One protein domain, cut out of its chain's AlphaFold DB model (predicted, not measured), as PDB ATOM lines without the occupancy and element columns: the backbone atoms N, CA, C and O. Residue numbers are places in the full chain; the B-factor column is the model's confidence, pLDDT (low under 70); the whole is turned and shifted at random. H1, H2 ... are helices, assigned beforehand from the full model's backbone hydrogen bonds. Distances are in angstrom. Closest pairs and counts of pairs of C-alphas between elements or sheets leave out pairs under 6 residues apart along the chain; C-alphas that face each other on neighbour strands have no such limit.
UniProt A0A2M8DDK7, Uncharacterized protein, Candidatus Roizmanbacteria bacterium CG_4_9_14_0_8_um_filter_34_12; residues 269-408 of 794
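Overview. This is residues 269 to 408 of the 794 residues of an uncharacterized protein of Candidatus Roizmanbacteria bacterium CG_4_9_14_0_8_um_filter_34_12 (UniProt A0A2M8DDK7). Two separate helical lobes are joined by one link, residues 340 to 345. In the first lobe H1 and H3 pack on different parts of H4, with H2 near H4 and short H5 after it; in the second, H7 and H8 pack on different parts of the long H6. The printed part has 140 residues with eight named helices, H1 to H8 in order, and no named strand; the class is all helix. The whole is loose, with a radius of gyration of the C-alphas of 18.6 A, and spans 52 by 43 by 27 A.

Arrangement. H1, residues 269 to 281, touches residues 323 to 330 of H4, residues 317 to 332. Their closest C-alphas, of Leu 271 and Phe 330, are 5.3 A apart, and the helices run opposite ways at a shallow tilt of 27 degrees. H2, residues 288 to 296, is close to H1 but not clearly touching, the closest C-alphas being those of Lys 276 and Ile 288 at 7.3 A; H2 and H4 are near each other. H3, residues 304 to 313, forms a helical hairpin with H4, touching its residues 317 to 324, opposite ways at a shallow tilt of 31 degrees; the closest C-alphas, of Phe 310 and Ala 320, are 5.4 A apart. H5, residues 335 to 339, only just touches H2, with 3 pairs of C-alphas within 8 A, the closest being those of Glu 296 and Thr 336 at 6.7 A. H6, residues 346 to 361, is apart from H5. H7, residues 369 to 383, touches residues 355 to 359 of H6, opposite ways at a steep tilt of 48 degrees, with the C-alphas of Val 359 and Ile 376 closest at 6.9 A. H8, residues 396 to 406, touches residues 347 to 351 of H6, opposite ways at a shallow tilt of 17 degrees, with the C-alphas of Glu 348 and Ile 400 closest at 5.1 A. In H1 to H8 every O i to N i+4 pair is within hydrogen-bond range.

Along the chain. H1 begins at C-alpha 269, (-13.500, -24.316, -23.401), and measures 18.0 A from first to last C-alpha. H4 measures 22.2 A, H6 23.0 A from C-alpha 346 at (-7.302, 0.001, -31.159), and H7 20.8 A. H8 ends at C-alpha 406, (-17.498, 5.679, -29.964).

Size, cuts and confidence. The two C-alphas farthest apart, of Lys 283 and Gly 393, are 53.4 A apart. The printed part has no cut. The link from H7 to H8, residues 384 to 395, is long. Mean pLDDT of the printed part is 72.8; 54 residues are under 70, among them residues 314 to 322 and 337 to 347.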
ATOM      1  N   GLU A 269     -13.584 -22.897 -23.767       84.69
ATOM      2  CA  GLU A 269     -13.500 -24.316 -23.401       84.69
ATOM      3  C   GLU A 269     -12.310 -25.031 -24.056       84.69
ATOM      4  O   GLU A 269     -11.581 -25.776 -23.407       84.69
ATOM      5  N   LYS A 270     -12.030 -24.747 -25.335       81.12
ATOM      6  CA  LYS A 270     -10.882 -25.341 -26.039       81.12
ATOM      7  C   LYS A 270      -9.550 -24.829 -25.498       81.12
ATOM      8  O   LYS A 270      -8.570 -25.574 -25.493       81.12
ATOM      9  N   LEU A 271      -9.488 -23.568 -25.074       78.56
ATOM     10  CA  LEU A 271      -8.304 -22.997 -24.434       78.56
ATOM     11  C   LEU A 271      -8.104 -23.580 -23.032       78.56
ATOM     12  O   LEU A 271      -6.974 -23.944 -22.709       78.56
ATOM     13  N   LYS A 272      -9.184 -23.759 -22.258       89.81
ATOM     14  CA  LYS A 272      -9.176 -24.424 -20.947       89.81
ATOM     15  C   LYS A 272      -8.663 -25.859 -21.057       89.81
ATOM     16  O   LYS A 272      -7.700 -26.225 -20.387       89.81
ATOM     17  N   GLU A 273      -9.227 -26.654 -21.969       86.88
ATOM     18  CA  GLU A 273      -8.783 -28.029 -22.227       86.88
ATOM     19  C   GLU A 273      -7.321 -28.101 -22.668       86.88
ATOM     20  O   GLU A 273      -6.573 -28.981 -22.233       86.88
ATOM     21  N   LYS A 274      -6.898 -27.191 -23.553       84.81
ATOM     22  CA  LYS A 274      -5.523 -27.157 -24.048       84.81
ATOM     23  C   LYS A 274      -4.551 -26.786 -22.934       84.81
ATOM     24  O   LYS A 274      -3.524 -27.444 -22.811       84.81
ATOM     25  N   LEU A 275      -4.874 -25.789 -22.110       85.69
ATOM     26  CA  LEU A 275      -4.058 -25.408 -20.959       85.69
ATOM     27  C   LEU A 275      -3.951 -26.566 -19.964       85.69
ATOM     28  O   LEU A 275      -2.844 -26.909 -19.561       85.69
ATOM     29  N   LYS A 276      -5.068 -27.244 -19.669       90.56
ATOM     30  CA  LYS A 276      -5.104 -28.422 -18.792       90.56
ATOM     31  C   LYS A 276      -4.200 -29.546 -19.298       90.56
ATOM     32  O   LYS A 276      -3.323 -30.000 -18.570       90.56
ATOM     33  N   LYS A 277      -4.330 -29.920 -20.574       88.88
ATOM     34  CA  LYS A 277      -3.474 -30.938 -21.209       88.88
ATOM     35  C   LYS A 277      -2.001 -30.552 -21.183       88.88
ATOM     36  O   LYS A 277      -1.150 -31.396 -20.932       88.88
ATOM     37  N   GLU A 278      -1.686 -29.292 -21.472       84.56
ATOM     38  CA  GLU A 278      -0.305 -28.820 -21.537       84.56
ATOM     39  C   GLU A 278       0.343 -28.752 -20.140       84.56
ATOM     40  O   GLU A 278       1.523 -29.083 -20.012       84.56
ATOM     41  N   VAL A 279      -0.418 -28.412 -19.099       87.50
ATOM     42  CA  VAL A 279       0.010 -28.456 -17.691       87.50
ATOM     43  C   VAL A 279       0.198 -29.902 -17.209       87.50
ATOM     44  O   VAL A 279       1.265 -30.234 -16.687       87.50
ATOM     45  N   GLU A 280      -0.773 -30.790 -17.458       87.00
ATOM     46  CA  GLU A 280      -0.720 -32.217 -17.090       87.00
ATOM     47  C   GLU A 280       0.450 -32.935 -17.771       87.00
ATOM     48  O   GLU A 280       1.241 -33.624 -17.122       87.00
ATOM     49  N   LYS A 281       0.622 -32.711 -19.080       84.12
ATOM     50  CA  LYS A 281       1.738 -33.250 -19.871       84.12
ATOM     51  C   LYS A 281       3.094 -32.884 -19.272       84.12
ATOM     52  O   LYS A 281       4.035 -33.674 -19.356       84.12
ATOM     53  N   ARG A 282       3.198 -31.692 -18.684       80.38
ATOM     54  CA  ARG A 282       4.430 -31.159 -18.090       80.38
ATOM     55  C   ARG A 282       4.555 -31.435 -16.600       80.38
ATOM     56  O   ARG A 282       5.574 -31.076 -16.019       80.38
ATOM     57  N   LYS A 283       3.558 -32.094 -15.995       82.00
ATOM     58  CA  LYS A 283       3.486 -32.372 -14.553       82.00
ATOM     59  C   LYS A 283       3.650 -31.105 -13.707       82.00
ATOM     60  O   LYS A 283       4.263 -31.143 -12.644       82.00
ATOM     61  N   ILE A 284       3.143 -29.980 -14.206       80.38
ATOM     62  CA  ILE A 284       3.153 -28.719 -13.472       80.38
ATOM     63  C   ILE A 284       1.945 -28.734 -12.544       80.38
ATOM     64  O   ILE A 284       0.819 -28.936 -12.987       80.38
ATOM     65  N   GLU A 285       2.166 -28.511 -11.255       81.94
ATOM     66  CA  GLU A 285       1.076 -28.327 -10.306       81.94
ATOM     67  C   GLU A 285       0.456 -26.942 -10.538       81.94
ATOM     68  O   GLU A 285       0.993 -25.930 -10.096       81.94
ATOM     69  N   PHE A 286      -0.638 -26.860 -11.291       85.75
ATOM     70  CA  PHE A 286      -1.310 -25.602 -11.618       85.75
ATOM     71  C   PHE A 286      -2.820 -25.813 -11.638       85.75
ATOM     72  O   PHE A 286      -3.322 -26.601 -12.441       85.75
ATOM     73  N   ASP A 287      -3.523 -25.116 -10.749       84.88
ATOM     74  CA  ASP A 287      -4.974 -25.182 -10.654       84.88
ATOM     75  C   ASP A 287      -5.594 -24.108 -11.556       84.88
ATOM     76  O   ASP A 287      -5.460 -22.906 -11.331       84.88
ATOM     77  N   ILE A 288      -6.246 -24.555 -12.626       87.44
ATOM     78  CA  ILE A 288      -6.925 -23.663 -13.570       87.44
ATOM     79  C   ILE A 288      -8.198 -23.084 -12.939       87.44
ATOM     80  O   ILE A 288      -8.553 -21.944 -13.237       87.44
ATOM     81  N   ASP A 289      -8.851 -23.827 -12.044       85.88
ATOM     82  CA  ASP A 289     -10.076 -23.381 -11.385       85.88
ATOM     83  C   ASP A 289      -9.758 -22.301 -10.323       85.88
ATOM     84  O   ASP A 289     -10.587 -21.435 -10.044       85.88
ATOM     85  N   GLU A 290      -8.538 -22.283  -9.767       85.12
ATOM     86  CA  GLU A 290      -8.024 -21.171  -8.946       85.12
ATOM     87  C   GLU A 290      -7.940 -19.866  -9.757       85.12
ATOM     88  O   GLU A 290      -8.399 -18.821  -9.296       85.12
ATOM     89  N   VAL A 291      -7.433 -19.927 -10.995       82.12
ATOM     90  CA  VAL A 291      -7.367 -18.765 -11.901       82.12
ATOM     91  C   VAL A 291      -8.765 -18.219 -12.200       82.12
ATOM     92  O   VAL A 291      -8.972 -17.007 -12.173       82.12
ATOM     93  N   GLU A 292      -9.736 -19.095 -12.469       85.31
ATOM     94  CA  GLU A 292     -11.130 -18.699 -12.711       85.31
ATOM     95  C   GLU A 292     -11.760 -18.037 -11.480       85.31
ATOM     96  O   GLU A 292     -12.368 -16.975 -11.608       85.31
ATOM     97  N   LYS A 293     -11.548 -18.599 -10.282       83.81
ATOM     98  CA  LYS A 293     -12.021 -18.003  -9.022       83.81
ATOM     99  C   LYS A 293     -11.436 -16.612  -8.788       83.81
ATOM    100  O   LYS A 293     -12.159 -15.713  -8.369       83.81
ATOM    101  N   GLU A 294     -10.146 -16.408  -9.063       76.25
ATOM    102  CA  GLU A 294      -9.517 -15.084  -8.941       76.25
ATOM    103  C   GLU A 294     -10.068 -14.078  -9.963       76.25
ATOM    104  O   GLU A 294     -10.249 -12.904  -9.642       76.25
ATOM    105  N   ILE A 295     -10.394 -14.522 -11.179       73.69
ATOM    106  CA  ILE A 295     -11.067 -13.690 -12.188       73.69
ATOM    107  C   ILE A 295     -12.468 -13.269 -11.712       73.69
ATOM    108  O   ILE A 295     -12.875 -12.119 -11.904       73.69
ATOM    109  N   GLU A 296     -13.210 -14.184 -11.090       78.25
ATOM    110  CA  GLU A 296     -14.579 -13.958 -10.614       78.25
ATOM    111  C   GLU A 296     -14.662 -12.994  -9.420       78.25
ATOM    112  O   GLU A 296     -15.673 -12.305  -9.267       78.25
ATOM    113  N   LYS A 297     -13.594 -12.864  -8.618       72.50
ATOM    114  CA  LYS A 297     -13.522 -11.943  -7.464       72.50
ATOM    115  C   LYS A 297     -13.590 -10.448  -7.829       72.50
ATOM    116  O   LYS A 297     -13.847  -9.627  -6.950       72.50
ATOM    117  N   GLY A 298     -13.424 -10.070  -9.100       57.09
ATOM    118  CA  GLY A 298     -13.538  -8.676  -9.557       57.09
ATOM    119  C   GLY A 298     -12.240  -7.856  -9.449       57.09
ATOM    120  O   GLY A 298     -11.193  -8.382  -9.099       57.09
ATOM    121  N   ARG A 299     -12.297  -6.570  -9.854       50.66
ATOM    122  CA  ARG A 299     -11.189  -5.703 -10.345       50.66
ATOM    123  C   ARG A 299      -9.919  -5.620  -9.465       50.66
ATOM    124  O   ARG A 299      -9.651  -4.577  -8.882       50.66
ATOM    125  N   ALA A 300      -9.110  -6.673  -9.467       52.25
ATOM    126  CA  ALA A 300      -7.658  -6.679  -9.256       52.25
ATOM    127  C   ALA A 300      -7.104  -8.101  -9.495       52.25
ATOM    128  O   ALA A 300      -6.371  -8.626  -8.663       52.25
ATOM    129  N   PHE A 301      -7.479  -8.753 -10.605       62.88
ATOM    130  CA  PHE A 301      -6.906 -10.056 -10.959       62.88
ATOM    131  C   PHE A 301      -5.403  -9.899 -11.216       62.88
ATOM    132  O   PHE A 301      -4.990  -9.309 -12.219       62.88
ATOM    133  N   ASP A 302      -4.590 -10.407 -10.292       60.16
ATOM    134  CA  ASP A 302      -3.143 -10.412 -10.423       60.16
ATOM    135  C   ASP A 302      -2.681 -11.712 -11.078       60.16
ATOM    136  O   ASP A 302      -2.706 -12.785 -10.482       60.16
ATOM    137  N   ILE A 303      -2.224 -11.606 -12.325       64.12
ATOM    138  CA  ILE A 303      -1.726 -12.752 -13.082       64.12
ATOM    139  C   ILE A 303      -0.300 -13.171 -12.668       64.12
ATOM    140  O   ILE A 303       0.157 -14.266 -13.002       64.12
ATOM    141  N   ARG A 304       0.437 -12.310 -11.950       58.97
ATOM    142  CA  ARG A 304       1.865 -12.514 -11.650       58.97
ATOM    143  C   ARG A 304       2.156 -13.817 -10.896       58.97
ATOM    144  O   ARG A 304       3.090 -14.497 -11.315       58.97
ATOM    145  N   PRO A 305       1.393 -14.230  -9.862       66.25
ATOM    146  CA  PRO A 305       1.649 -15.492  -9.161       66.25
ATOM    147  C   PRO A 305       1.601 -16.708 -10.098       66.25
ATOM    148  O   PRO A 305       2.453 -17.594 -10.024       66.25
ATOM    149  N   PHE A 306       0.664 -16.704 -11.049       71.88
ATOM    150  CA  PHE A 306       0.487 -17.768 -12.038       71.88
ATOM    151  C   PHE A 306       1.628 -17.800 -13.066       71.88
ATOM    152  O   PHE A 306       2.160 -18.868 -13.372       71.88
ATOM    153  N   ILE A 307       2.064 -16.629 -13.548       64.19
ATOM    154  CA  ILE A 307       3.227 -16.497 -14.444       64.19
ATOM    155  C   ILE A 307       4.508 -16.965 -13.747       64.19
ATOM    156  O   ILE A 307       5.280 -17.734 -14.323       64.19
ATOM    157  N   THR A 308       4.724 -16.541 -12.500       63.78
ATOM    158  CA  THR A 308       5.887 -16.932 -11.697       63.78
ATOM    159  C   THR A 308       5.947 -18.444 -11.516       63.78
ATOM    160  O   THR A 308       7.024 -19.022 -11.668       63.78
ATOM    161  N   LYS A 309       4.798 -19.104 -11.301       71.38
ATOM    162  CA  LYS A 309       4.722 -20.566 -11.209       71.38
ATOM    163  C   LYS A 309       5.267 -21.225 -12.474       71.38
ATOM    164  O   LYS A 309       6.162 -22.054 -12.373       71.38
ATOM    165  N   PHE A 310       4.846 -20.787 -13.664       72.06
ATOM    166  CA  PHE A 310       5.378 -21.325 -14.923       72.06
ATOM    167  C   PHE A 310       6.866 -21.045 -15.124       72.06
ATOM    168  O   PHE A 310       7.597 -21.944 -15.536       72.06
ATOM    169  N   ILE A 311       7.343 -19.844 -14.804       57.88
ATOM    170  CA  ILE A 311       8.773 -19.515 -14.907       57.88
ATOM    171  C   ILE A 311       9.612 -20.432 -14.001       57.88
ATOM    172  O   ILE A 311      10.696 -20.878 -14.386       57.88
ATOM    173  N   GLN A 312       9.107 -20.749 -12.809       64.88
ATOM    174  CA  GLN A 312       9.804 -21.590 -11.841       64.88
ATOM    175  C   GLN A 312       9.759 -23.078 -12.222       64.88
ATOM    176  O   GLN A 312      10.800 -23.743 -12.178       64.88
ATOM    177  N   THR A 313       8.596 -23.587 -12.642       71.19
ATOM    178  CA  THR A 313       8.353 -25.026 -12.847       71.19
ATOM    179  C   THR A 313       8.677 -25.534 -14.251       71.19
ATOM    180  O   THR A 313       8.901 -26.731 -14.412       71.19
ATOM    181  N   CYS A 314       8.706 -24.674 -15.275       67.12
ATOM    182  CA  CYS A 314       9.022 -25.106 -16.638       67.12
ATOM    183  C   CYS A 314      10.509 -25.459 -16.803       67.12
ATOM    184  O   CYS A 314      11.400 -24.904 -16.144       67.12
ATOM    185  N   GLN A 315      10.771 -26.388 -17.723       64.25
ATOM    186  CA  GLN A 315      12.099 -26.912 -18.035       64.25
ATOM    187  C   GLN A 315      12.877 -25.987 -18.979       64.25
ATOM    188  O   GLN A 315      14.105 -26.040 -19.002       64.25
ATOM    189  N   SER A 316      12.188 -25.131 -19.742       56.75
ATOM    190  CA  SER A 316      12.817 -24.120 -20.597       56.75
ATOM    191  C   SER A 316      12.067 -22.785 -20.607       56.75
ATOM    192  O   SER A 316      10.873 -22.704 -20.318       56.75
ATOM    193  N   GLU A 317      12.778 -21.720 -20.980       46.62
ATOM    194  CA  GLU A 317      12.202 -20.382 -21.157       46.62
ATOM    195  C   GLU A 317      11.155 -20.356 -22.286       46.62
ATOM    196  O   GLU A 317      10.145 -19.664 -22.189       46.62
ATOM    197  N   GLU A 318      11.363 -21.133 -23.349       51.03
ATOM    198  CA  GLU A 318      10.424 -21.266 -24.471       51.03
ATOM    199  C   GLU A 318       9.139 -21.987 -24.051       51.03
ATOM    200  O   GLU A 318       8.044 -21.614 -24.472       51.03
ATOM    201  N   GLU A 319       9.261 -22.982 -23.175       66.12
ATOM    202  CA  GLU A 319       8.128 -23.684 -22.582       66.12
ATOM    203  C   GLU A 319       7.323 -22.767 -21.658       66.12
ATOM    204  O   GLU A 319       6.100 -22.693 -21.795       66.12
ATOM    205  N   ALA A 320       8.009 -22.014 -20.791       55.69
ATOM    206  CA  ALA A 320       7.378 -21.009 -19.944       55.69
ATOM    207  C   ALA A 320       6.649 -19.957 -20.792       55.69
ATOM    208  O   ALA A 320       5.478 -19.686 -20.550       55.69
ATOM    209  N   LYS A 321       7.291 -19.419 -21.840       52.31
ATOM    210  CA  LYS A 321       6.673 -18.451 -22.764       52.31
ATOM    211  C   LYS A 321       5.432 -19.011 -23.453       52.31
ATOM    212  O   LYS A 321       4.423 -18.320 -23.530       52.31
ATOM    213  N   SER A 322       5.492 -20.258 -23.918       67.75
ATOM    214  CA  SER A 322       4.367 -20.935 -24.572       67.75
ATOM    215  C   SER A 322       3.174 -21.126 -23.625       67.75
ATOM    216  O   SER A 322       2.032 -20.853 -23.996       67.75
ATOM    217  N   LEU A 323       3.427 -21.532 -22.375       73.19
ATOM    218  CA  LEU A 323       2.382 -21.672 -21.359       73.19
ATOM    219  C   LEU A 323       1.821 -20.327 -20.892       73.19
ATOM    220  O   LEU A 323       0.613 -20.215 -20.705       73.19
ATOM    221  N   ILE A 324       2.666 -19.301 -20.752       63.31
ATOM    222  CA  ILE A 324       2.236 -17.933 -20.434       63.31
ATOM    223  C   ILE A 324       1.327 -17.398 -21.545       63.31
ATOM    224  O   ILE A 324       0.261 -16.869 -21.249       63.31
ATOM    225  N   ASP A 325       1.689 -17.574 -22.818       59.88
ATOM    226  CA  ASP A 325       0.845 -17.175 -23.952       59.88
ATOM    227  C   ASP A 325      -0.507 -17.912 -23.955       59.88
ATOM    228  O   ASP A 325      -1.564 -17.300 -24.135       59.88
ATOM    229  N   LEU A 326      -0.501 -19.220 -23.685       75.19
ATOM    230  CA  LEU A 326      -1.727 -20.012 -23.598       75.19
ATOM    231  C   LEU A 326      -2.620 -19.588 -22.418       75.19
ATOM    232  O   LEU A 326      -3.835 -19.485 -22.589       75.19
ATOM    233  N   LEU A 327      -2.027 -19.293 -21.257       76.25
ATOM    234  CA  LEU A 327      -2.712 -18.752 -20.081       76.25
ATOM    235  C   LEU A 327      -3.308 -17.371 -20.368       76.25
ATOM    236  O   LEU A 327      -4.472 -17.137 -20.059       76.25
ATOM    237  N   MET A 328      -2.562 -16.485 -21.031       65.75
ATOM    238  CA  MET A 328      -3.057 -15.168 -21.445       65.75
ATOM    239  C   MET A 328      -4.264 -15.287 -22.377       65.75
ATOM    240  O   MET A 328      -5.256 -14.587 -22.188       65.75
ATOM    241  N   LYS A 329      -4.216 -16.201 -23.352       70.38
ATOM    242  CA  LYS A 329      -5.339 -16.467 -24.266       70.38
ATOM    243  C   LYS A 329      -6.550 -17.041 -23.533       70.38
ATOM    244  O   LYS A 329      -7.667 -16.601 -23.786       70.38
ATOM    245  N   PHE A 330      -6.333 -17.985 -22.617       80.62
ATOM    246  CA  PHE A 330      -7.380 -18.554 -21.765       80.62
ATOM    247  C   PHE A 330      -8.088 -17.473 -20.932       80.62
ATOM    248  O   PHE A 330      -9.312 -17.366 -20.986       80.62
ATOM    249  N   ILE A 331      -7.325 -16.613 -20.251       72.44
ATOM    250  CA  ILE A 331      -7.858 -15.512 -19.434       72.44
ATOM    251  C   ILE A 331      -8.624 -14.506 -20.301       72.44
ATOM    252  O   ILE A 331      -9.722 -14.090 -19.944       72.44
ATOM    253  N   GLN A 332      -8.084 -14.132 -21.464       65.75
ATOM    254  CA  GLN A 332      -8.737 -13.187 -22.380       65.75
ATOM    255  C   GLN A 332     -10.057 -13.715 -22.955       65.75
ATOM    256  O   GLN A 332     -10.944 -12.919 -23.262       65.75
ATOM    257  N   ALA A 333     -10.186 -15.033 -23.108       68.62
ATOM    258  CA  ALA A 333     -11.398 -15.683 -23.594       68.62
ATOM    259  C   ALA A 333     -12.428 -15.969 -22.484       68.62
ATOM    260  O   ALA A 333     -13.532 -16.414 -22.802       68.62
ATOM    261  N   ASN A 334     -12.093 -15.739 -21.206       78.31
ATOM    262  CA  ASN A 334     -12.964 -16.049 -20.074       78.31
ATOM    263  C   ASN A 334     -14.286 -15.254 -20.138       78.31
ATOM    264  O   ASN A 334     -14.237 -14.033 -20.289       78.31
ATOM    265  N   PRO A 335     -15.467 -15.889 -19.981       75.25
ATOM    266  CA  PRO A 335     -16.763 -15.217 -20.109       75.25
ATOM    267  C   PRO A 335     -16.963 -14.031 -19.164       75.25
ATOM    268  O   PRO A 335     -17.562 -13.038 -19.565       75.25
ATOM    269  N   THR A 336     -16.447 -14.097 -17.934       71.00
ATOM    270  CA  THR A 336     -16.515 -13.004 -16.952       71.00
ATOM    271  C   THR A 336     -15.627 -11.841 -17.378       71.00
ATOM    272  O   THR A 336     -16.067 -10.691 -17.325       71.00
ATOM    273  N   ILE A 337     -14.416 -12.122 -17.879       66.38
ATOM    274  CA  ILE A 337     -13.541 -11.102 -18.473       66.38
ATOM    275  C   ILE A 337     -14.187 -10.506 -19.714       66.38
ATOM    276  O   ILE A 337     -14.234  -9.293 -19.794       66.38
ATOM    277  N   VAL A 338     -14.719 -11.312 -20.637       60.22
ATOM    278  CA  VAL A 338     -15.368 -10.867 -21.884       60.22
ATOM    279  C   VAL A 338     -16.620 -10.034 -21.599       60.22
ATOM    280  O   VAL A 338     -16.794  -8.981 -22.201       60.22
ATOM    281  N   LYS A 339     -17.464 -10.454 -20.649       64.62
ATOM    282  CA  LYS A 339     -18.686  -9.740 -20.243       64.62
ATOM    283  C   LYS A 339     -18.379  -8.419 -19.540       64.62
ATOM    284  O   LYS A 339     -19.085  -7.440 -19.750       64.62
ATOM    285  N   ASN A 340     -17.321  -8.387 -18.730       56.69
ATOM    286  CA  ASN A 340     -16.839  -7.180 -18.058       56.69
ATOM    287  C   ASN A 340     -15.772  -6.433 -18.874       56.69
ATOM    288  O   ASN A 340     -15.204  -5.450 -18.385       56.69
ATOM    289  N   ARG A 341     -15.482  -6.890 -20.102       56.22
ATOM    290  CA  ARG A 341     -14.477  -6.297 -20.979       56.22
ATOM    291  C   ARG A 341     -15.050  -4.987 -21.461       56.22
ATOM    292  O   ARG A 341     -15.816  -4.925 -22.414       56.22
ATOM    293  N   LYS A 342     -14.648  -3.924 -20.786       61.22
ATOM    294  CA  LYS A 342     -14.708  -2.581 -21.339       61.22
ATOM    295  C   LYS A 342     -13.993  -2.656 -22.689       61.22
ATOM    296  O   LYS A 342     -12.825  -3.043 -22.714       61.22
ATOM    297  N   GLU A 343     -14.693  -2.430 -23.802       55.97
ATOM    298  CA  GLU A 343     -14.070  -2.496 -25.125       55.97
ATOM    299  C   GLU A 343     -12.945  -1.460 -25.176       55.97
ATOM    300  O   GLU A 343     -13.182  -0.251 -25.199       55.97
ATOM    301  N   ILE A 344     -11.712  -1.963 -25.109       55.53
ATOM    302  CA  ILE A 344     -10.494  -1.193 -25.318       55.53
ATOM    303  C   ILE A 344     -10.292  -1.175 -26.823       55.53
ATOM    304  O   ILE A 344      -9.957  -2.200 -27.429       55.53
ATOM    305  N   GLY A 345     -10.529  -0.018 -27.425       58.72
ATOM    306  CA  GLY A 345     -10.361   0.145 -28.854       58.72
ATOM    307  C   GLY A 345      -8.892   0.100 -29.292       58.72
ATOM    308  O   GLY A 345      -7.958   0.066 -28.476       58.72
ATOM    309  N   PRO A 346      -8.650   0.031 -30.607       55.81
ATOM    310  CA  PRO A 346      -7.302   0.001 -31.159       55.81
ATOM    311  C   PRO A 346      -6.457   1.230 -30.773       55.81
ATOM    312  O   PRO A 346      -5.247   1.084 -30.592       55.81
ATOM    313  N   ARG A 347      -7.052   2.420 -30.599       64.06
ATOM    314  CA  ARG A 347      -6.322   3.641 -30.211       64.06
ATOM    315  C   ARG A 347      -5.903   3.610 -28.751       64.06
ATOM    316  O   ARG A 347      -4.750   3.905 -28.458       64.06
ATOM    317  N   GLU A 348      -6.777   3.198 -27.843       73.00
ATOM    318  CA  GLU A 348      -6.463   3.050 -26.426       73.00
ATOM    319  C   GLU A 348      -5.366   2.001 -26.208       73.00
ATOM    320  O   GLU A 348      -4.414   2.241 -25.461       73.00
ATOM    321  N   ASN A 349      -5.417   0.879 -26.933       60.34
ATOM    322  CA  ASN A 349      -4.335  -0.108 -26.935       60.34
ATOM    323  C   ASN A 349      -3.006   0.484 -27.431       60.34
ATOM    324  O   ASN A 349      -1.950   0.236 -26.844       60.34
ATOM    325  N   ALA A 350      -3.037   1.272 -28.509       54.50
ATOM    326  CA  ALA A 350      -1.843   1.909 -29.055       54.50
ATOM    327  C   ALA A 350      -1.233   2.937 -28.084       54.50
ATOM    328  O   ALA A 350      -0.011   2.959 -27.905       54.50
ATOM    329  N   ILE A 351      -2.077   3.733 -27.423       71.44
ATOM    330  CA  ILE A 351      -1.685   4.711 -26.401       71.44
ATOM    331  C   ILE A 351      -1.091   4.007 -25.173       71.44
ATOM    332  O   ILE A 351      -0.054   4.421 -24.658       71.44
ATOM    333  N   SER A 352      -1.678   2.888 -24.747       63.62
ATOM    334  CA  SER A 352      -1.171   2.092 -23.622       63.62
ATOM    335  C   SER A 352       0.236   1.544 -23.892       63.62
ATOM    336  O   SER A 352       1.117   1.605 -23.036       63.62
ATOM    337  N   ARG A 353       0.489   1.052 -25.116       57.00
ATOM    338  CA  ARG A 353       1.831   0.609 -25.537       57.00
ATOM    339  C   ARG A 353       2.826   1.766 -25.611       57.00
ATOM    340  O   ARG A 353       3.988   1.585 -25.259       57.00
ATOM    341  N   GLN A 354       2.378   2.941 -26.058       63.97
ATOM    342  CA  GLN A 354       3.211   4.140 -26.088       63.97
ATOM    343  C   GLN A 354       3.688   4.522 -24.689       63.97
ATOM    344  O   GLN A 354       4.882   4.733 -24.498       63.97
ATOM    345  N   LEU A 355       2.783   4.531 -23.711       71.75
ATOM    346  CA  LEU A 355       3.127   4.849 -22.330       71.75
ATOM    347  C   LEU A 355       4.237   3.929 -21.786       71.75
ATOM    348  O   LEU A 355       5.168   4.407 -21.142       71.75
ATOM    349  N   LEU A 356       4.192   2.627 -22.094       59.31
ATOM    350  CA  LEU A 356       5.238   1.673 -21.699       59.31
ATOM    351  C   LEU A 356       6.611   2.013 -22.296       59.31
ATOM    352  O   LEU A 356       7.630   1.893 -21.613       59.31
ATOM    353  N   THR A 357       6.653   2.439 -23.563       61.84
ATOM    354  CA  THR A 357       7.897   2.870 -24.221       61.84
ATOM    355  C   THR A 357       8.455   4.134 -23.572       61.84
ATOM    356  O   THR A 357       9.640   4.182 -23.251       61.84
ATOM    357  N   GLU A 358       7.597   5.120 -23.317       71.06
ATOM    358  CA  GLU A 358       7.984   6.391 -22.702       71.06
ATOM    359  C   GLU A 358       8.521   6.194 -21.282       71.06
ATOM    360  O   GLU A 358       9.587   6.704 -20.948       71.06
ATOM    361  N   VAL A 359       7.857   5.365 -20.470       68.88
ATOM    362  CA  VAL A 359       8.328   5.003 -19.123       68.88
ATOM    363  C   VAL A 359       9.670   4.267 -19.176       68.88
ATOM    364  O   VAL A 359      10.539   4.515 -18.345       68.88
ATOM    365  N   SER A 360       9.885   3.403 -20.170       56.78
ATOM    366  CA  SER A 360      11.149   2.666 -20.329       56.78
ATOM    367  C   SER A 360      12.319   3.555 -20.771       56.78
ATOM    368  O   SER A 360      13.472   3.247 -20.473       56.78
ATOM    369  N   ALA A 361      12.043   4.645 -21.493       64.88
ATOM    370  CA  ALA A 361      13.054   5.597 -21.951       64.88
ATOM    371  C   ALA A 361      13.532   6.551 -20.839       64.88
ATOM    372  O   ALA A 361      14.622   7.125 -20.935       64.88
ATOM    373  N   GLN A 362      12.743   6.716 -19.776       71.19
ATOM    374  CA  GLN A 362      13.116   7.517 -18.614       71.19
ATOM    375  C   GLN A 362      14.095   6.766 -17.697       71.19
ATOM    376  O   GLN A 362      14.021   5.552 -17.499       71.19
ATOM    377  N   LYS A 363      15.022   7.500 -17.072       67.75
ATOM    378  CA  LYS A 363      15.979   6.928 -16.113       67.75
ATOM    379  C   LYS A 363      15.365   6.834 -14.716       67.75
ATOM    380  O   LYS A 363      15.517   7.744 -13.912       67.75
ATOM    381  N   PHE A 364      14.740   5.698 -14.410       67.62
ATOM    382  CA  PHE A 364      14.253   5.368 -13.061       67.62
ATOM    383  C   PHE A 364      15.205   4.439 -12.271       67.62
ATOM    384  O   PHE A 364      14.825   3.844 -11.258       67.62
ATOM    385  N   THR A 365      16.444   4.250 -12.742       57.84
ATOM    386  CA  THR A 365      17.436   3.339 -12.147       57.84
ATOM    387  C   THR A 365      18.093   3.934 -10.891       57.84
ATOM    388  O   THR A 365      18.213   5.145 -10.756       57.84
ATOM    389  N   GLY A 366      18.504   3.085  -9.940       59.31
ATOM    390  CA  GLY A 366      19.230   3.505  -8.726       59.31
ATOM    391  C   GLY A 366      18.376   4.021  -7.556       59.31
ATOM    392  O   GLY A 366      18.907   4.233  -6.472       59.31
ATOM    393  N   LEU A 367      17.061   4.180  -7.736       69.00
ATOM    394  CA  LEU A 367      16.134   4.597  -6.670       69.00
ATOM    395  C   LEU A 367      15.612   3.406  -5.837       69.00
ATOM    396  O   LEU A 367      15.514   2.302  -6.387       69.00
ATOM    397  N   PRO A 368      15.215   3.599  -4.563       75.31
ATOM    398  CA  PRO A 368      14.415   2.629  -3.804       75.31
ATOM    399  C   PRO A 368      13.086   2.311  -4.507       75.31
ATOM    400  O   PRO A 368      12.539   3.170  -5.197       75.31
ATOM    401  N   GLN A 369      12.547   1.095  -4.336       64.94
ATOM    402  CA  GLN A 369      11.330   0.634  -5.033       64.94
ATOM    403  C   GLN A 369      10.137   1.578  -4.833       64.94
ATOM    404  O   GLN A 369       9.462   1.920  -5.800       64.94
ATOM    405  N   GLU A 370       9.914   2.046  -3.606       73.00
ATOM    406  CA  GLU A 370       8.810   2.954  -3.290       73.00
ATOM    407  C   GLU A 370       8.945   4.308  -4.012       73.00
ATOM    408  O   GLU A 370       7.985   4.800  -4.605       73.00
ATOM    409  N   GLU A 371      10.152   4.883  -4.038       77.25
ATOM    410  CA  GLU A 371      10.415   6.156  -4.722       77.25
ATOM    411  C   GLU A 371      10.364   6.002  -6.246       77.25
ATOM    412  O   GLU A 371       9.849   6.869  -6.951       77.25
ATOM    413  N   ARG A 372      10.817   4.854  -6.765       74.62
ATOM    414  CA  ARG A 372      10.706   4.503  -8.185       74.62
ATOM    415  C   ARG A 372       9.244   4.462  -8.627       74.62
ATOM    416  O   ARG A 372       8.888   5.101  -9.612       74.62
ATOM    417  N   THR A 373       8.395   3.766  -7.872       70.19
ATOM    418  CA  THR A 373       6.953   3.676  -8.139       70.19
ATOM    419  C   THR A 373       6.292   5.054  -8.086       70.19
ATOM    420  O   THR A 373       5.530   5.401  -8.986       70.19
ATOM    421  N   LYS A 374       6.638   5.891  -7.096       80.88
ATOM    422  CA  LYS A 374       6.135   7.275  -7.010       80.88
ATOM    423  C   LYS A 374       6.514   8.107  -8.239       80.88
ATOM    424  O   LYS A 374       5.681   8.863  -8.733       80.88
ATOM    425  N   GLN A 375       7.742   7.985  -8.744       81.50
ATOM    426  CA  GLN A 375       8.185   8.742  -9.921       81.50
ATOM    427  C   GLN A 375       7.541   8.262 -11.222       81.50
ATOM    428  O   GLN A 375       7.172   9.095 -12.050       81.50
ATOM    429  N   ILE A 376       7.346   6.950 -11.383       74.50
ATOM    430  CA  ILE A 376       6.629   6.384 -12.532       74.50
ATOM    431  C   ILE A 376       5.183   6.886 -12.544       74.50
ATOM    432  O   ILE A 376       4.735   7.397 -13.567       74.50
ATOM    433  N   ASN A 377       4.479   6.825 -11.410       79.38
ATOM    434  CA  ASN A 377       3.097   7.303 -11.322       79.38
ATOM    435  C   ASN A 377       2.994   8.796 -11.672       79.38
ATOM    436  O   ASN A 377       2.191   9.166 -12.524       79.38
ATOM    437  N   ARG A 378       3.883   9.642 -11.126       83.94
ATOM    438  CA  ARG A 378       3.935  11.075 -11.478       83.94
ATOM    439  C   ARG A 378       4.207  11.310 -12.968       83.94
ATOM    440  O   ARG A 378       3.673  12.253 -13.551       83.94
ATOM    441  N   PHE A 379       5.065  10.494 -13.583       85.81
ATOM    442  CA  PHE A 379       5.348  10.585 -15.014       85.81
ATOM    443  C   PHE A 379       4.112  10.230 -15.843       85.81
ATOM    444  O   PHE A 379       3.741  10.987 -16.734       85.81
ATOM    445  N   VAL A 380       3.456   9.117 -15.518       79.31
ATOM    446  CA  VAL A 380       2.247   8.624 -16.188       79.31
ATOM    447  C   VAL A 380       1.102   9.638 -16.101       79.31
ATOM    448  O   VAL A 380       0.503   9.968 -17.124       79.31
ATOM    449  N   GLU A 381       0.840  10.176 -14.906       85.00
ATOM    450  CA  GLU A 381      -0.190  11.198 -14.661       85.00
ATOM    451  C   GLU A 381       0.041  12.461 -15.495       85.00
ATOM    452  O   GLU A 381      -0.897  13.046 -16.033       85.00
ATOM    453  N   ARG A 382       1.302  12.873 -15.647       87.31
ATOM    454  CA  ARG A 382       1.661  14.020 -16.483       87.31
ATOM    455  C   ARG A 382       1.537  13.694 -17.965       87.31
ATOM    456  O   ARG A 382       0.982  14.480 -18.729       87.31
ATOM    457  N   TRP A 383       2.065  12.548 -18.374       88.50
ATOM    458  CA  TRP A 383       2.132  12.140 -19.769       88.50
ATOM    459  C   TRP A 383       0.738  12.009 -20.386       88.50
ATOM    460  O   TRP A 383       0.493  12.532 -21.470       88.50
ATOM    461  N   ILE A 384      -0.212  11.412 -19.657       86.44
ATOM    462  CA  ILE A 384      -1.575  11.200 -20.160       86.44
ATOM    463  C   ILE A 384      -2.351  12.509 -20.400       86.44
ATOM    464  O   ILE A 384      -3.315  12.526 -21.168       86.44
ATOM    465  N   LEU A 385      -1.927  13.598 -19.753       89.81
ATOM    466  CA  LEU A 385      -2.505  14.942 -19.849       89.81
ATOM    467  C   LEU A 385      -1.695  15.879 -20.759       89.81
ATOM    468  O   LEU A 385      -2.060  17.039 -20.915       89.81
ATOM    469  N   THR A 386      -0.594  15.406 -21.343       89.69
ATOM    470  CA  THR A 386       0.279  16.219 -22.195       89.69
ATOM    471  C   THR A 386      -0.093  16.015 -23.661       89.69
ATOM    472  O   THR A 386      -0.185  14.875 -24.120       89.69
ATOM    473  N   GLU A 387      -0.288  17.101 -24.411       89.88
ATOM    474  CA  GLU A 387      -0.607  17.042 -25.842       89.88
ATOM    475  C   GLU A 387       0.472  16.308 -26.647       89.88
ATOM    476  O   GLU A 387       1.668  16.573 -26.507       89.88
ATOM    477  N   GLN A 388       0.044  15.400 -27.528       78.69
ATOM    478  CA  GLN A 388       0.939  14.650 -28.408       78.69
ATOM    479  C   GLN A 388       0.759  15.125 -29.851       78.69
ATOM    480  O   GLN A 388      -0.360  15.192 -30.375       78.69
ATOM    481  N   LYS A 389       1.868  15.432 -30.529       73.19
ATOM    482  CA  LYS A 389       1.846  15.928 -31.918       73.19
ATOM    483  C   LYS A 389       1.222  14.901 -32.864       73.19
ATOM    484  O   LYS A 389       0.442  15.252 -33.743       73.19
ATOM    485  N   GLU A 390       1.507  13.628 -32.637       63.22
ATOM    486  CA  GLU A 390       0.980  12.481 -33.373       63.22
ATOM    487  C   GLU A 390      -0.518  12.224 -33.149       63.22
ATOM    488  O   GLU A 390      -1.145  11.530 -33.949       63.22
ATOM    489  N   LEU A 391      -1.111  12.802 -32.099       71.06
ATOM    490  CA  LEU A 391      -2.558  12.794 -31.860       71.06
ATOM    491  C   LEU A 391      -3.234  14.072 -32.384       71.06
ATOM    492  O   LEU A 391      -4.392  14.341 -32.063       71.06
ATOM    493  N   GLY A 392      -2.526  14.867 -33.195       72.19
ATOM    494  CA  GLY A 392      -3.037  16.121 -33.743       72.19
ATOM    495  C   GLY A 392      -3.232  17.199 -32.677       72.19
ATOM    496  O   GLY A 392      -4.198  17.951 -32.764       72.19
ATOM    497  N   GLY A 393      -2.356  17.241 -31.665       76.19
ATOM    498  CA  GLY A 393      -2.427  18.211 -30.564       76.19
ATOM    499  C   GLY A 393      -3.391  17.825 -29.443       76.19
ATOM    500  O   GLY A 393      -3.703  18.651 -28.602       76.19
ATOM    501  N   LYS A 394      -3.880  16.581 -29.417       83.44
ATOM    502  CA  LYS A 394      -4.734  16.067 -28.337       83.44
ATOM    503  C   LYS A 394      -3.930  15.337 -27.277       83.44
ATOM    504  O   LYS A 394      -2.854  14.799 -27.553       83.44
ATOM    505  N   THR A 395      -4.484  15.260 -26.076       90.38
ATOM    506  CA  THR A 395      -3.924  14.442 -25.000       90.38
ATOM    507  C   THR A 395      -4.279  12.959 -25.188       90.38
ATOM    508  O   THR A 395      -5.343  12.628 -25.729       90.38
ATOM    509  N   PRO A 396      -3.435  12.032 -24.702       88.94
ATOM    510  CA  PRO A 396      -3.758  10.609 -24.657       88.94
ATOM    511  C   PRO A 396      -5.100  10.327 -23.968       88.94
ATOM    512  O   PRO A 396      -5.883   9.509 -24.451       88.94
ATOM    513  N   LYS A 397      -5.406  11.049 -22.880       89.94
ATOM    514  CA  LYS A 397      -6.677  10.938 -22.153       89.94
ATOM    515  C   LYS A 397      -7.883  11.246 -23.040       89.94
ATOM    516  O   LYS A 397      -8.836  10.473 -23.062       89.94
ATOM    517  N   GLU A 398      -7.854  12.355 -23.771       88.62
ATOM    518  CA  GLU A 398      -8.969  12.765 -24.633       88.62
ATOM    519  C   GLU A 398      -9.241  11.756 -25.746       88.62
ATOM    520  O   GLU A 398     -10.399  11.456 -26.039       88.62
ATOM    521  N   GLU A 399      -8.190  11.211 -26.359       85.69
ATOM    522  CA  GLU A 399      -8.349  10.283 -27.475       85.69
ATOM    523  C   GLU A 399      -8.846   8.904 -27.009       85.69
ATOM    524  O   GLU A 399      -9.696   8.314 -27.681       85.69
ATOM    525  N   ILE A 400      -8.414   8.441 -25.827       80.69
ATOM    526  CA  ILE A 400      -8.975   7.248 -25.173       80.69
ATOM    527  C   ILE A 400     -10.465   7.449 -24.883       80.69
ATOM    528  O   ILE A 400     -11.289   6.632 -25.287       80.69
ATOM    529  N   LEU A 401     -10.841   8.553 -24.226       86.12
ATOM    530  CA  LEU A 401     -12.244   8.818 -23.882       86.12
ATOM    531  C   LEU A 401     -13.126   8.951 -25.125       86.12
ATOM    532  O   LEU A 401     -14.267   8.488 -25.138       86.12
ATOM    533  N   ARG A 402     -12.597   9.553 -26.193       84.19
ATOM    534  CA  ARG A 402     -13.290   9.659 -27.476       84.19
ATOM    535  C   ARG A 402     -13.536   8.289 -28.102       84.19
ATOM    536  O   ARG A 402     -14.640   8.044 -28.583       84.19
ATOM    537  N   GLU A 403     -12.526   7.421 -28.113       79.81
ATOM    538  CA  GLU A 403     -12.665   6.071 -28.654       79.81
ATOM    539  C   GLU A 403     -13.642   5.239 -27.820       79.81
ATOM    540  O   GLU A 403     -14.583   4.674 -28.376       79.81
ATOM    541  N   ARG A 404     -13.516   5.257 -26.490       81.50
ATOM    542  CA  ARG A 404     -14.460   4.589 -25.583       81.50
ATOM    543  C   ARG A 404     -15.898   5.046 -25.814       81.50
ATOM    544  O   ARG A 404     -16.783   4.210 -25.960       81.50
ATOM    545  N   LYS A 405     -16.128   6.356 -25.964       82.19
ATOM    546  CA  LYS A 405     -17.451   6.901 -26.307       82.19
ATOM    547  C   LYS A 405     -17.970   6.365 -27.645       82.19
ATOM    548  O   LYS A 405     -19.154   6.059 -27.746       82.19
ATOM    549  N   SER A 406     -17.110   6.238 -28.659       77.62
ATOM    550  CA  SER A 406     -17.498   5.679 -29.964       77.62
ATOM    551  C   SER A 406     -17.812   4.180 -29.924       77.62
ATOM    552  O   SER A 406     -18.616   3.715 -30.725       77.62
ATOM    553  N   LEU A 407     -17.232   3.456 -28.965       70.94
ATOM    554  CA  LEU A 407     -17.474   2.033 -28.708       70.94
ATOM    555  C   LEU A 407     -18.604   1.793 -27.691       70.94
ATOM    556  O   LEU A 407     -18.826   0.669 -27.259       70.94
ATOM    557  N   GLY A 408     -19.313   2.844 -27.255       71.69
ATOM    558  CA  GLY A 408     -20.370   2.724 -26.243       71.69
ATOM    559  C   GLY A 408     -19.864   2.297 -24.859       71.69
ATOM    560  O   GLY A 408     -20.651   1.852 -24.026       71.69
TER     561      GLY A 408